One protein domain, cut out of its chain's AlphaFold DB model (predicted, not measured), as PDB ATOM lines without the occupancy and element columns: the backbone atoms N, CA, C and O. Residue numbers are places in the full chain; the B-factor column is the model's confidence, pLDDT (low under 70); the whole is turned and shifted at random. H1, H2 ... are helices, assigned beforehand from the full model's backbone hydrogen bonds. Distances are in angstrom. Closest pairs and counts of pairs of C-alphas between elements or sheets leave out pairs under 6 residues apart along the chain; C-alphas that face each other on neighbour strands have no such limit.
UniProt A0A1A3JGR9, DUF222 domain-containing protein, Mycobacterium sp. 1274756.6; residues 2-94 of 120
ATOM      1  N   ASP A   2     -49.058 -35.778 -11.271       64.19
ATOM      2  CA  ASP A   2     -50.420 -35.359 -10.912       64.19
ATOM      3  C   ASP A   2     -51.038 -34.346 -11.889       64.19
ATOM      4  O   ASP A   2     -52.243 -34.364 -12.107       64.19
ATOM      5  N   SER A   3     -50.225 -33.517 -12.556       67.12
ATOM      6  CA  SER A   3     -50.721 -32.443 -13.432       67.12
ATOM      7  C   SER A   3     -51.453 -32.940 -14.682       67.12
ATOM      8  O   SER A   3     -52.438 -32.330 -15.089       67.12
ATOM      9  N   VAL A   4     -51.014 -34.057 -15.275       69.44
ATOM     10  CA  VAL A   4     -51.677 -34.648 -16.450       69.44
ATOM     11  C   VAL A   4     -53.034 -35.223 -16.053       69.44
ATOM     12  O   VAL A   4     -54.030 -34.928 -16.700       69.44
ATOM     13  N   ALA A   5     -53.107 -35.961 -14.939       77.00
ATOM     14  CA  ALA A   5     -54.375 -36.489 -14.439       77.00
ATOM     15  C   ALA A   5     -55.375 -35.368 -14.104       77.00
ATOM     16  O   ALA A   5     -56.557 -35.488 -14.414       77.00
ATOM     17  N   THR A   6     -54.908 -34.258 -13.523       84.00
ATOM     18  CA  THR A   6     -55.754 -33.081 -13.269       84.00
ATOM     19  C   THR A   6     -56.244 -32.424 -14.562       84.00
ATOM     20  O   THR A   6     -57.403 -32.028 -14.623       84.00
ATOM     21  N   SER A   7     -55.408 -32.345 -15.604       89.94
ATOM     22  CA  SER A   7     -55.811 -31.795 -16.907       89.94
ATOM     23  C   SER A   7     -56.882 -32.648 -17.593       89.94
ATOM     24  O   SER A   7     -57.871 -32.108 -18.076       89.94
ATOM     25  N   GLU A   8     -56.715 -33.973 -17.614       93.00
ATOM     26  CA  GLU A   8     -57.688 -34.886 -18.234       93.00
ATOM     27  C   GLU A   8     -59.030 -34.886 -17.488       93.00
ATOM     28  O   GLU A   8     -60.093 -34.886 -18.108       93.00
ATOM     29  N   LEU A   9     -59.000 -34.830 -16.151       92.31
ATOM     30  CA  LEU A   9     -60.220 -34.676 -15.354       92.31
ATOM     31  C   LEU A   9     -60.885 -33.311 -15.589       92.31
ATOM     32  O   LEU A   9     -62.102 -33.256 -15.702       92.31
ATOM     33  N   GLY A  10     -60.108 -32.239 -15.762       95.12
ATOM     34  CA  GLY A  10     -60.645 -30.929 -16.143       95.12
ATOM     35  C   GLY A  10     -61.291 -30.919 -17.536       95.12
ATOM     36  O   GLY A  10     -62.318 -30.268 -17.740       95.12
ATOM     37  N   ALA A  11     -60.737 -31.676 -18.488       95.50
ATOM     38  CA  ALA A  11     -61.344 -31.864 -19.807       95.50
ATOM     39  C   ALA A  11     -62.662 -32.650 -19.715       95.50
ATOM     40  O   ALA A  11     -63.638 -32.291 -20.374       95.50
ATOM     41  N   LEU A  12     -62.718 -33.680 -18.861       94.44
ATOM     42  CA  LEU A  12     -63.958 -34.403 -18.576       94.44
ATOM     43  C   LEU A  12     -65.018 -33.487 -17.944       94.44
ATOM     44  O   LEU A  12     -66.161 -33.505 -18.395       94.44
ATOM     45  N   ASP A  13     -64.649 -32.674 -16.952       95.50
ATOM     46  CA  ASP A  13     -65.565 -31.725 -16.304       95.50
ATOM     47  C   ASP A  13     -66.127 -30.710 -17.311       95.50
ATOM     48  O   ASP A  13     -67.330 -30.452 -17.331       95.50
ATOM     49  N   THR A  14     -65.269 -30.194 -18.197       97.50
ATOM     50  CA  THR A  14     -65.679 -29.298 -19.291       97.50
ATOM     51  C   THR A  14     -66.683 -29.982 -20.217       97.50
ATOM     52  O   THR A  14     -67.751 -29.435 -20.474       97.50
ATOM     53  N   ALA A  15     -66.389 -31.205 -20.662       95.69
ATOM     54  CA  ALA A  15     -67.284 -31.952 -21.540       95.69
ATOM     55  C   ALA A  15     -68.641 -32.246 -20.874       95.69
ATOM     56  O   ALA A  15     -69.679 -32.189 -21.529       95.69
ATOM     57  N   VAL A  16     -68.661 -32.546 -19.570       96.12
ATOM     58  CA  VAL A  16     -69.911 -32.749 -18.818       96.12
ATOM     59  C   VAL A  16     -70.717 -31.452 -18.720       96.12
ATOM     60  O   VAL A  16     -71.939 -31.503 -18.856       96.12
ATOM     61  N   ALA A  17     -70.062 -30.306 -18.528       96.81
ATOM     62  CA  ALA A  17     -70.728 -29.005 -18.526       96.81
ATOM     63  C   ALA A  17     -71.346 -28.681 -19.898       96.81
ATOM     64  O   ALA A  17     -72.524 -28.349 -19.972       96.81
ATOM     65  N   GLU A  18     -70.602 -28.884 -20.989       95.44
ATOM     66  CA  GLU A  18     -71.112 -28.686 -22.355       95.44
ATOM     67  C   GLU A  18     -72.310 -29.596 -22.670       95.44
ATOM     68  O   GLU A  18     -73.273 -29.171 -23.306       95.44
ATOM     69  N   LEU A  19     -72.284 -30.848 -22.198       94.44
ATOM     70  CA  LEU A  19     -73.411 -31.773 -22.338       94.44
ATOM     71  C   LEU A  19     -74.646 -31.318 -21.548       94.44
ATOM     72  O   LEU A  19     -75.766 -31.584 -21.986       94.44
ATOM     73  N   ALA A  20     -74.462 -30.658 -20.401       93.75
ATOM     74  CA  ALA A  20     -75.561 -30.125 -19.596       93.75
ATOM     75  C   ALA A  20     -76.255 -28.926 -20.267       93.75
ATOM     76  O   ALA A  20     -77.452 -28.728 -20.053       93.75
ATOM     77  N   ASP A  21     -75.534 -28.183 -21.109       95.75
ATOM     78  CA  ASP A  21     -76.049 -27.032 -21.862       95.75
ATOM     79  C   ASP A  21     -76.725 -27.422 -23.194       95.75
ATOM     80  O   ASP A  21     -77.262 -26.565 -23.901       95.75
ATOM     81  N   LEU A  22     -76.730 -28.711 -23.561       93.81
ATOM     82  CA  LEU A  22     -77.395 -29.180 -24.778       93.81
ATOM     83  C   LEU A  22     -78.913 -28.970 -24.715       93.81
ATOM     84  O   LEU A  22     -79.600 -29.474 -23.825       93.81
ATOM     85  N   ASP A  23     -79.467 -28.344 -25.756       95.25
ATOM     86  CA  ASP A  23     -80.914 -28.313 -25.968       95.25
ATOM     87  C   ASP A  23     -81.419 -29.682 -26.457       95.25
ATOM     88  O   ASP A  23     -81.548 -29.961 -27.654       95.25
ATOM     89  N   ILE A  24     -81.726 -30.560 -25.501       93.12
ATOM     90  CA  ILE A  24     -82.274 -31.897 -25.765       93.12
ATOM     91  C   ILE A  24     -83.640 -31.819 -26.468       93.12
ATOM     92  O   ILE A  24     -84.002 -32.736 -27.218       93.12
ATOM     93  N   ALA A  25     -84.403 -30.738 -26.267       93.81
ATOM     94  CA  ALA A  25     -85.709 -30.569 -26.895       93.81
ATOM     95  C   ALA A  25     -85.576 -30.343 -28.409       93.81
ATOM     96  O   ALA A  25     -86.392 -30.884 -29.161       93.81
ATOM     97  N   ALA A  26     -84.518 -29.661 -28.855       96.44
ATOM     98  CA  ALA A  26     -84.200 -29.470 -30.272       96.44
ATOM     99  C   ALA A  26     -83.692 -30.741 -30.982       96.44
ATOM    100  O   ALA A  26     -83.731 -30.818 -32.213       96.44
ATOM    101  N   LEU A  27     -83.235 -31.759 -30.240       95.69
ATOM    102  CA  LEU A  27     -82.770 -33.019 -30.824       95.69
ATOM    103  C   LEU A  27     -83.924 -33.872 -31.364       95.69
ATOM    104  O   LEU A  27     -84.981 -34.005 -30.740       95.69
ATOM    105  N   THR A  28     -83.675 -34.546 -32.489       97.69
ATOM    106  CA  THR A  28     -84.576 -35.583 -33.006       97.69
ATOM    107  C   THR A  28     -84.615 -36.789 -32.056       97.69
ATOM    108  O   THR A  28     -83.651 -37.030 -31.324       97.69
ATOM    109  N   PRO A  29     -85.682 -37.611 -32.073       97.12
ATOM    110  CA  PRO A  29     -85.739 -38.820 -31.250       97.12
ATOM    111  C   PRO A  29     -84.552 -39.774 -31.459       97.12
ATOM    112  O   PRO A  29     -84.045 -40.324 -30.488       97.12
ATOM    113  N   ALA A  30     -84.073 -39.925 -32.700       97.38
ATOM    114  CA  ALA A  30     -82.901 -40.747 -33.005       97.38
ATOM    115  C   ALA A  30     -81.625 -40.179 -32.360       97.38
ATOM    116  O   ALA A  30     -80.924 -40.901 -31.659       97.38
ATOM    117  N   ALA A  31     -81.387 -38.869 -32.485       96.44
ATOM    118  CA  ALA A  31     -80.232 -38.223 -31.865       96.44
ATOM    119  C   ALA A  31     -80.247 -38.340 -30.328       96.44
ATOM    120  O   ALA A  31     -79.194 -38.473 -29.710       96.44
ATOM    121  N   ARG A  32     -81.429 -38.345 -29.693       96.19
ATOM    122  CA  ARG A  32     -81.549 -38.576 -28.241       96.19
ATOM    123  C   ARG A  32     -81.124 -39.991 -27.838       96.19
ATOM    124  O   ARG A  32     -80.480 -40.150 -26.802       96.19
ATOM    125  N   LEU A  33     -81.460 -41.004 -28.639       97.25
ATOM    126  CA  LEU A  33     -81.021 -42.382 -28.397       97.25
ATOM    127  C   LEU A  33     -79.503 -42.518 -28.565       97.25
ATOM    128  O   LEU A  33     -78.856 -43.103 -27.699       97.25
ATOM    129  N   ASP A  34     -78.930 -41.899 -29.599       96.00
ATOM    130  CA  ASP A  34     -77.478 -41.899 -29.821       96.00
ATOM    131  C   ASP A  34     -76.722 -41.233 -28.659       96.00
ATOM    132  O   ASP A  34     -75.669 -41.712 -28.225       96.00
ATOM    133  N   VAL A  35     -77.262 -40.130 -28.124       94.94
ATOM    134  CA  VAL A  35     -76.718 -39.465 -26.931       94.94
ATOM    135  C   VAL A  35     -76.767 -40.404 -25.726       94.94
ATOM    136  O   VAL A  35     -75.748 -40.563 -25.052       94.94
ATOM    137  N   LEU A  36     -77.899 -41.070 -25.471       95.50
ATOM    138  CA  LEU A  36     -78.020 -42.027 -24.365       95.50
ATOM    139  C   LEU A  36     -77.028 -43.190 -24.486       95.50
ATOM    140  O   LEU A  36     -76.374 -43.533 -23.501       95.50
ATOM    141  N   GLU A  37     -76.860 -43.765 -25.677       95.69
ATOM    142  CA  GLU A  37     -75.908 -44.858 -25.903       95.69
ATOM    143  C   GLU A  37     -74.460 -44.424 -25.616       95.69
ATOM    144  O   GLU A  37     -73.690 -45.138 -24.957       95.69
ATOM    145  N   LYS A  38     -74.086 -43.224 -26.074       95.19
ATOM    146  CA  LYS A  38     -72.750 -42.659 -25.845       95.19
ATOM    147  C   LYS A  38     -72.511 -42.340 -24.371       95.19
ATOM    148  O   LYS A  38     -71.435 -42.666 -23.862       95.19
ATOM    149  N   LEU A  39     -73.495 -41.756 -23.684       95.31
ATOM    150  CA  LEU A  39     -73.417 -41.474 -22.247       95.31
ATOM    151  C   LEU A  39     -73.266 -42.760 -21.438       95.31
ATOM    152  O   LEU A  39     -72.368 -42.854 -20.604       95.31
ATOM    153  N   GLU A  40     -74.067 -43.781 -21.730       95.00
ATOM    154  CA  GLU A  40     -73.984 -45.077 -21.052       95.00
ATOM    155  C   GLU A  40     -72.617 -45.741 -21.278       95.00
ATOM    156  O   GLU A  40     -71.985 -46.249 -20.346       95.00
ATOM    157  N   THR A  41     -72.098 -45.678 -22.506       92.62
ATOM    158  CA  THR A  41     -70.752 -46.173 -22.825       92.62
ATOM    159  C   THR A  41     -69.672 -45.428 -22.034       92.62
ATOM    160  O   THR A  41     -68.745 -46.055 -21.508       92.62
ATOM    161  N   ALA A  42     -69.781 -44.103 -21.924       93.06
ATOM    162  CA  ALA A  42     -68.847 -43.284 -21.159       93.06
ATOM    163  C   ALA A  42     -68.918 -43.598 -19.657       93.06
ATOM    164  O   ALA A  42     -67.875 -43.829 -19.042       93.06
ATOM    165  N   LEU A  43     -70.121 -43.700 -19.084       90.38
ATOM    166  CA  LEU A  43     -70.337 -44.055 -17.679       90.38
ATOM    167  C   LEU A  43     -69.735 -45.422 -17.347       90.38
ATOM    168  O   LEU A  43     -68.999 -45.549 -16.368       90.38
ATOM    169  N   ARG A  44     -69.946 -46.437 -18.194       87.81
ATOM    170  CA  ARG A  44     -69.352 -47.774 -18.003       87.81
ATOM    171  C   ARG A  44     -67.825 -47.736 -17.974       87.81
ATOM    172  O   ARG A  44     -67.208 -48.385 -17.128       87.81
ATOM    173  N   ARG A  45     -67.202 -46.961 -18.868       88.38
ATOM    174  CA  ARG A  45     -65.739 -46.776 -18.889       88.38
ATOM    175  C   ARG A  45     -65.248 -46.056 -17.635       88.38
ATOM    176  O   ARG A  45     -64.268 -46.494 -17.036       88.38
ATOM    177  N   GLN A  46     -65.943 -45.006 -17.207       89.81
ATOM    178  CA  GLN A  46     -65.615 -44.272 -15.984       89.81
ATOM    179  C   GLN A  46     -65.724 -45.163 -14.740       89.81
ATOM    180  O   GLN A  46     -64.824 -45.148 -13.902       89.81
ATOM    181  N   VAL A  47     -66.756 -46.008 -14.646       86.25
ATOM    182  CA  VAL A  47     -66.898 -46.993 -13.560       86.25
ATOM    183  C   VAL A  47     -65.728 -47.978 -13.558       86.25
ATOM    184  O   VAL A  47     -65.131 -48.215 -12.508       86.25
ATOM    185  N   ALA A  48     -65.336 -48.506 -14.721       84.19
ATOM    186  CA  ALA A  48     -64.181 -49.399 -14.821       84.19
ATOM    187  C   ALA A  48     -62.871 -48.721 -14.369       84.19
ATOM    188  O   ALA A  48     -62.076 -49.326 -13.644       84.19
ATOM    189  N   ILE A  49     -62.657 -47.455 -14.742       88.00
ATOM    190  CA  ILE A  49     -61.514 -46.653 -14.277       88.00
ATOM    191  C   ILE A  49     -61.590 -46.444 -12.759       88.00
ATOM    192  O   ILE A  49     -60.606 -46.685 -12.060       88.00
ATOM    193  N   SER A  50     -62.760 -46.075 -12.226       86.31
ATOM    194  CA  SER A  50     -62.975 -45.889 -10.787       86.31
ATOM    195  C   SER A  50     -62.662 -47.156  -9.996       86.31
ATOM    196  O   SER A  50     -62.050 -47.064  -8.933       86.31
ATOM    197  N   HIS A  51     -63.039 -48.328 -10.505       86.31
ATOM    198  CA  HIS A  51     -62.705 -49.609  -9.889       86.31
ATOM    199  C   HIS A  51     -61.196 -49.860  -9.877       86.31
ATOM    200  O   HIS A  51     -60.647 -50.228  -8.841       86.31
ATOM    201  N   ARG A  52     -60.488 -49.590 -10.981       85.56
ATOM    202  CA  ARG A  52     -59.021 -49.705 -11.017       85.56
ATOM    203  C   ARG A  52     -58.342 -48.798  -9.989       85.56
ATOM    204  O   ARG A  52     -57.435 -49.250  -9.297       85.56
ATOM    205  N   VAL A  53     -58.803 -47.554  -9.859       88.44
ATOM    206  CA  VAL A  53     -58.292 -46.610  -8.853       88.44
ATOM    207  C   VAL A  53     -58.596 -47.109  -7.436       88.44
ATOM    208  O   VAL A  53     -57.699 -47.146  -6.599       88.44
ATOM    209  N   ALA A  54     -59.821 -47.573  -7.172       86.56
ATOM    210  CA  ALA A  54     -60.205 -48.118  -5.869       86.56
ATOM    211  C   ALA A  54     -59.382 -49.359  -5.480       86.56
ATOM    212  O   ALA A  54     -58.983 -49.477  -4.325       86.56
ATOM    213  N   ASN A  55     -59.083 -50.251  -6.431       87.12
ATOM    214  CA  ASN A  55     -58.186 -51.391  -6.213       87.12
ATOM    215  C   ASN A  55     -56.755 -50.954  -5.906       87.12
ATOM    216  O   ASN A  55     -56.133 -51.531  -5.019       87.12
ATOM    217  N   SER A  56     -56.238 -49.949  -6.621       87.50
ATOM    218  CA  SER A  56     -54.906 -49.399  -6.352       87.50
ATOM    219  C   SER A  56     -54.819 -48.881  -4.919       87.50
ATOM    220  O   SER A  56     -53.902 -49.255  -4.200       87.50
ATOM    221  N   ILE A  57     -55.816 -48.107  -4.480       89.81
ATOM    222  CA  ILE A  57     -55.897 -47.596  -3.103       89.81
ATOM    223  C   ILE A  57     -56.060 -48.751  -2.105       89.81
ATOM    224  O   ILE A  57     -55.447 -48.746  -1.048       89.81
ATOM    225  N   ALA A  58     -56.864 -49.769  -2.419       86.88
ATOM    226  CA  ALA A  58     -57.035 -50.931  -1.545       86.88
ATOM    227  C   ALA A  58     -55.755 -51.764  -1.373       86.88
ATOM    228  O   ALA A  58     -55.605 -52.425  -0.346       86.88
ATOM    229  N   ALA A  59     -54.861 -51.744  -2.365       87.56
ATOM    230  CA  ALA A  59     -53.546 -52.372  -2.297       87.56
ATOM    231  C   ALA A  59     -52.521 -51.527  -1.520       87.56
ATOM    232  O   ALA A  59     -51.474 -52.049  -1.134       87.56
ATOM    233  N   GLU A  60     -52.800 -50.244  -1.273       86.19
ATOM    234  CA  GLU A  60     -51.980 -49.422  -0.389       86.19
ATOM    235  C   GLU A  60     -52.197 -49.823   1.076       86.19
ATOM    236  O   GLU A  60     -53.309 -50.114   1.524       86.19
ATOM    237  N   GLY A  61     -51.106 -49.849   1.839       76.62
ATOM    238  CA  GLY A  61     -51.163 -50.114   3.268       76.62
ATOM    239  C   GLY A  61     -51.837 -48.970   4.029       76.62
ATOM    240  O   GLY A  61     -51.754 -47.799   3.646       76.62
ATOM    241  N   ALA A  62     -52.505 -49.309   5.135       81.88
ATOM    242  CA  ALA A  62     -53.167 -48.329   6.000       81.88
ATOM    243  C   ALA A  62     -52.191 -47.282   6.571       81.88
ATOM    244  O   ALA A  62     -52.598 -46.173   6.899       81.88
ATOM    245  N   ASP A  63     -50.902 -47.611   6.651       86.19
ATOM    246  CA  ASP A  63     -49.812 -46.708   7.019       86.19
ATOM    247  C   ASP A  63     -49.636 -45.554   6.023       86.19
ATOM    248  O   ASP A  63     -49.400 -44.419   6.436       86.19
ATOM    249  N   ARG A  64     -49.799 -45.813   4.720       87.75
ATOM    250  CA  ARG A  64     -49.676 -44.783   3.674       87.75
ATOM    251  C   ARG A  64     -50.934 -43.929   3.547       87.75
ATOM    252  O   ARG A  64     -50.838 -42.752   3.212       87.75
ATOM    253  N   LEU A  65     -52.094 -44.517   3.829       87.25
ATOM    254  CA  LEU A  65     -53.394 -43.848   3.737       87.25
ATOM    255  C   LEU A  65     -53.815 -43.143   5.037       87.25
ATOM    256  O   LEU A  65     -54.731 -42.325   5.013       87.25
ATOM    257  N   GLY A  66     -53.189 -43.477   6.168       88.31
ATOM    258  CA  GLY A  66     -53.560 -42.990   7.502       88.31
ATOM    259  C   GLY A  66     -54.805 -43.656   8.110       88.31
ATOM    260  O   GLY A  66     -55.086 -43.443   9.287       88.31
ATOM    261  N   ASP A  67     -55.537 -44.476   7.349       88.25
ATOM    262  CA  ASP A  67     -56.636 -45.330   7.817       88.25
ATOM    263  C   ASP A  67     -56.833 -46.513   6.851       88.25
ATOM    264  O   ASP A  67     -56.169 -46.641   5.819       88.25
ATOM    265  N   MET A  68     -57.777 -47.396   7.163       91.56
ATOM    266  CA  MET A  68     -58.180 -48.487   6.288       91.56
ATOM    267  C   MET A  68     -58.681 -47.949   4.932       91.56
ATOM    268  O   MET A  68     -59.529 -47.052   4.919       91.56
ATOM    269  N   PRO A  69     -58.300 -48.560   3.791       90.19
ATOM    270  CA  PRO A  69     -58.622 -48.048   2.454       90.19
ATOM    271  C   PRO A  69     -60.102 -47.722   2.208       90.19
ATOM    272  O   PRO A  69     -60.447 -46.700   1.623       90.19
ATOM    273  N   HIS A  70     -61.012 -48.568   2.699       88.75
ATOM    274  CA  HIS A  70     -62.453 -48.348   2.547       88.75
ATOM    275  C   HIS A  70     -62.978 -47.151   3.344       88.75
ATOM    276  O   HIS A  70     -63.995 -46.583   2.956       88.75
ATOM    277  N   LYS A  71     -62.325 -46.778   4.449       93.50
ATOM    278  CA  LYS A  71     -62.686 -45.582   5.209       93.50
ATOM    279  C   LYS A  71     -62.160 -44.327   4.530       93.50
ATOM    280  O   LYS A  71     -62.952 -43.441   4.246       93.50
ATOM    281  N   ALA A  72     -60.891 -44.336   4.119       92.50
ATOM    282  CA  ALA A  72     -60.302 -43.244   3.345       92.50
ATOM    283  C   ALA A  72     -61.124 -42.919   2.080       92.50
ATOM    284  O   ALA A  72     -61.421 -41.757   1.800       92.50
ATOM    285  N   ILE A  73     -61.566 -43.948   1.344       91.00
ATOM    286  CA  ILE A  73     -62.452 -43.782   0.179       91.00
ATOM    287  C   ILE A  73     -63.829 -43.241   0.589       91.00
ATOM    288  O   ILE A  73     -64.336 -42.328  -0.064       91.00
ATOM    289  N   ALA A  74     -64.446 -43.797   1.637       93.12
ATOM    290  CA  ALA A  74     -65.762 -43.364   2.104       93.12
ATOM    291  C   ALA A  74     -65.768 -41.883   2.499       93.12
ATOM    292  O   ALA A  74     -66.639 -41.137   2.050       93.12
ATOM    293  N   ASP A  75     -64.759 -41.450   3.248       93.50
ATOM    294  CA  ASP A  75     -64.631 -40.076   3.725       93.50
ATOM    295  C   ASP A  75     -64.363 -39.107   2.569       93.50
ATOM    296  O   ASP A  75     -65.005 -38.057   2.464       93.50
ATOM    297  N   ARG A  76     -63.471 -39.479   1.638       92.38
ATOM    298  CA  ARG A  76     -63.115 -38.627   0.493       92.38
ATOM    299  C   ARG A  76     -64.255 -38.465  -0.510       92.38
ATOM    300  O   ARG A  76     -64.395 -37.381  -1.079       92.38
ATOM    301  N   LEU A  77     -65.033 -39.524  -0.743       89.62
ATOM    302  CA  LEU A  77     -66.181 -39.515  -1.659       89.62
ATOM    303  C   LEU A  77     -67.501 -39.138  -0.969       89.62
ATOM    304  O   LEU A  77     -68.502 -38.960  -1.658       89.62
ATOM    305  N   ARG A  78     -67.515 -39.010   0.366       92.69
ATOM    306  CA  ARG A  78     -68.714 -38.784   1.193       92.69
ATOM    307  C   ARG A  78     -69.815 -39.823   0.946       92.69
ATOM    308  O   ARG A  78     -70.988 -39.492   0.790       92.69
ATOM    309  N   ILE A  79     -69.424 -41.093   0.917       91.44
ATOM    310  CA  ILE A  79     -70.320 -42.249   0.760       91.44
ATOM    311  C   ILE A  79     -70.290 -43.120   2.015       91.44
ATOM    312  O   ILE A  79     -69.417 -42.982   2.867       91.44
ATOM    313  N   SER A  80     -71.229 -44.059   2.138       91.44
ATOM    314  CA  SER A  80     -71.198 -45.004   3.259       91.44
ATOM    315  C   SER A  80     -69.984 -45.940   3.184       91.44
ATOM    316  O   SER A  80     -69.555 -46.354   2.104       91.44
ATOM    317  N   TYR A  81     -69.481 -46.375   4.346       92.19
ATOM    318  CA  TYR A  81     -68.431 -47.400   4.418       92.19
ATOM    319  C   TYR A  81     -68.836 -48.717   3.738       92.19
ATOM    320  O   TYR A  81     -67.985 -49.427   3.197       92.19
ATOM    321  N   ALA A  82     -70.128 -49.063   3.763       91.62
ATOM    322  CA  ALA A  82     -70.653 -50.260   3.110       91.62
ATOM    323  C   ALA A  82     -70.527 -50.171   1.582       91.62
ATOM    324  O   ALA A  82     -70.082 -51.133   0.952       91.62
ATOM    325  N   GLU A  83     -70.845 -49.009   1.007       87.69
ATOM    326  CA  GLU A  83     -70.696 -48.745  -0.427       87.69
ATOM    327  C   GLU A  83     -69.217 -48.699  -0.836       87.69
ATOM    328  O   GLU A  83     -68.830 -49.335  -1.814       87.69
ATOM    329  N   ALA A  84     -68.353 -48.057  -0.044       89.00
ATOM    330  CA  ALA A  84     -66.912 -48.059  -0.306       89.00
ATOM    331  C   ALA A  84     -66.330 -49.486  -0.316       89.00
ATOM    332  O   ALA A  84     -65.599 -49.864  -1.232       89.00
ATOM    333  N   ARG A  85     -66.711 -50.328   0.658       89.31
ATOM    334  CA  ARG A  85     -66.322 -51.749   0.677       89.31
ATOM    335  C   ARG A  85     -66.870 -52.518  -0.521       89.31
ATOM    336  O   ARG A  85     -66.173 -53.390  -1.032       89.31
ATOM    337  N   ARG A  86     -68.108 -52.241  -0.944       86.81
ATOM    338  CA  ARG A  86     -68.702 -52.871  -2.128       86.81
ATOM    339  C   ARG A  86     -67.884 -52.550  -3.374       86.81
ATOM    340  O   ARG A  86     -67.480 -53.484  -4.050       86.81
ATOM    341  N   ARG A  87     -67.537 -51.284  -3.605       86.38
ATOM    342  CA  ARG A  87     -66.711 -50.879  -4.755       86.38
ATOM    343  C   ARG A  87     -65.341 -51.543  -4.771       86.38
ATOM    344  O   ARG A  87     -64.919 -51.997  -5.824       86.38
ATOM    345  N   ILE A  88     -64.672 -51.653  -3.620       86.50
ATOM    346  CA  ILE A  88     -63.390 -52.374  -3.531       86.50
ATOM    347  C   ILE A  88     -63.573 -53.858  -3.876       86.50
ATOM    348  O   ILE A  88     -62.769 -54.423  -4.612       86.50
ATOM    349  N   ARG A  89     -64.636 -54.508  -3.383       85.19
ATOM    350  CA  ARG A  89     -64.914 -55.914  -3.723       85.19
ATOM    351  C   ARG A  89     -65.243 -56.095  -5.201       85.19
ATOM    352  O   ARG A  89     -64.687 -56.993  -5.826       85.19
ATOM    353  N   ASP A  90     -66.125 -55.264  -5.745       79.62
ATOM    354  CA  ASP A  90     -66.541 -55.310  -7.148       79.62
ATOM    355  C   ASP A  90     -65.332 -55.074  -8.060       79.62
ATOM    356  O   ASP A  90     -65.128 -55.791  -9.039       79.62
ATOM    357  N   ALA A  91     -64.461 -54.140  -7.680       77.38
ATOM    358  CA  ALA A  91     -63.205 -53.895  -8.361       77.38
ATOM    359  C   ALA A  91     -62.259 -55.103  -8.296       77.38
ATOM    360  O   ALA A  91     -61.685 -55.473  -9.320       77.38
ATOM    361  N   ALA A  92     -62.126 -55.778  -7.149       71.06
ATOM    362  CA  ALA A  92     -61.297 -56.978  -7.027       71.06
ATOM    363  C   ALA A  92     -61.784 -58.137  -7.925       71.06
ATOM    364  O   ALA A  92     -60.974 -58.940  -8.383       71.06
ATOM    365  N   GLN A  93     -63.089 -58.209  -8.224       66.31
ATOM    366  CA  GLN A  93     -63.661 -59.191  -9.160       66.31
ATOM    367  C   GLN A  93     -63.399 -58.861 -10.642       66.31
ATOM    368  O   GLN A  93     -63.608 -59.728 -11.499       66.31
ATOM    369  N   LEU A  94     -62.961 -57.630 -10.930       62.19
ATOM    370  CA  LEU A  94     -62.687 -57.086 -12.265       62.19
ATOM    371  C   LEU A  94     -61.184 -56.910 -12.550       62.19
ATOM    372  O   LEU A  94     -60.812 -56.549 -13.667       62.19
TER     373      LEU A  94
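AT A GLANCE: This is residues 2 to 94 of the 120 residues of the protein "DUF222 domain-containing protein" of Mycobacterium sp. 1274756.6 (UniProt A0A1A3JGR9). One long helix, H2, makes the long axis of the model, with a small head at its last part, where H4 and H5 pack on residues 48 to 58 of H2, H5 crosses H2 nearly at a right angle, and the tiny H3 sits at the turn between H2 and H4. At the other end of H2 the chain folds back, and H1 is an arm held off from the rest, its residues 2 to 18 standing free, with an open gap between it and H2. The printed part has 93 residues with five named helices, in the order H1, H2, H3, H4, H5, and no named strand; its class is all helix. The whole is loose, with a radius of gyration of the C-alphas of 17.0 A, and elongated, spanning 53 by 29 by 21 A.

IN THESE COORDINATES: H1 comes first, residues 2 to 20, and runs from C-alpha 2 at (-50.420, -35.359, -10.912) to C-alpha 20 at (-75.561, -30.125, -19.596), 27.1 A from first to last C-alpha. H2, residues 29 to 59, is the longest helix by residues, with 31 of them; it begins with C-alpha 29 at (-85.739, -38.820, -31.250) and ends with C-alpha 59 at (-53.546, -52.372, -2.297), 45.4 A away. H3 is a short helix of residues 62 to 65, 5.0 A from first to last C-alpha. H4, residues 69 to 77, is 12.1 A long. H5, residues 81 to 92, is 16.5 A long and ends with C-alpha 92 at (-61.297, -56.978, -7.027).

HOW THE PARTS SIT: H1 touches no helix; it is apart from H2, H3, H4 and H5. H2 also has a stretch that stands free, residues 40 to 46. H2 and H3 are only just apart, their closest C-alphas being 8.2 A from each other. H3 and H4 are close but not clearly touching, with the C-alphas of Ala 62 and Pro 69 the closest at 6.5 A; H3 and H5 are apart. H2 touches H4 with residues 54 to 58 alone, and the closest C-alphas are those of Ala 58 and Pro 69, 5.2 A apart. H2 and H4 stand at a steep tilt of 42 degrees and run opposite ways. H4 touches H5, with the closest C-alphas, those of His 70 and Ala 84, 5.3 A apart. These two stand at a steep tilt of 64 degrees and run opposite ways. H5, with residues 87 to 92 alone, touches residues 48 to 58 of H2; the closest C-alphas are those of His 51 and Ala 91, 4.6 A apart. H2 and H5 are about perpendicular, at 87 degrees. The helix packing is mostly crossed: of the three touching pairs, 0 are at a shallow tilt. In H1, H2, H4 and H5 every pair of O of residue i and N of residue i+4 is within hydrogen-bond range, while H3, with 4 residues, is too short for such a pair.

THE WHOLE: The two C-alphas farthest apart are those of Thr 28 and Asp 63, 54.2 A. The C-alphas of the first and last printed residues, Asp 2 and Leu 94, are 25.0 A apart. Without the stretches that stand free, the body of 69 residues spans 54 by 23 by 19 A. The printed part has no cut. The links from H2 to H3, from H3 to H4 and from H4 to H5 are tight, the link of 8 residues from H1 to H2 is short but not tight, and there is no long link. The mean pLDDT of the printed part is 89.2; residues 2 to 4 and residues 93 to 94 are under 70.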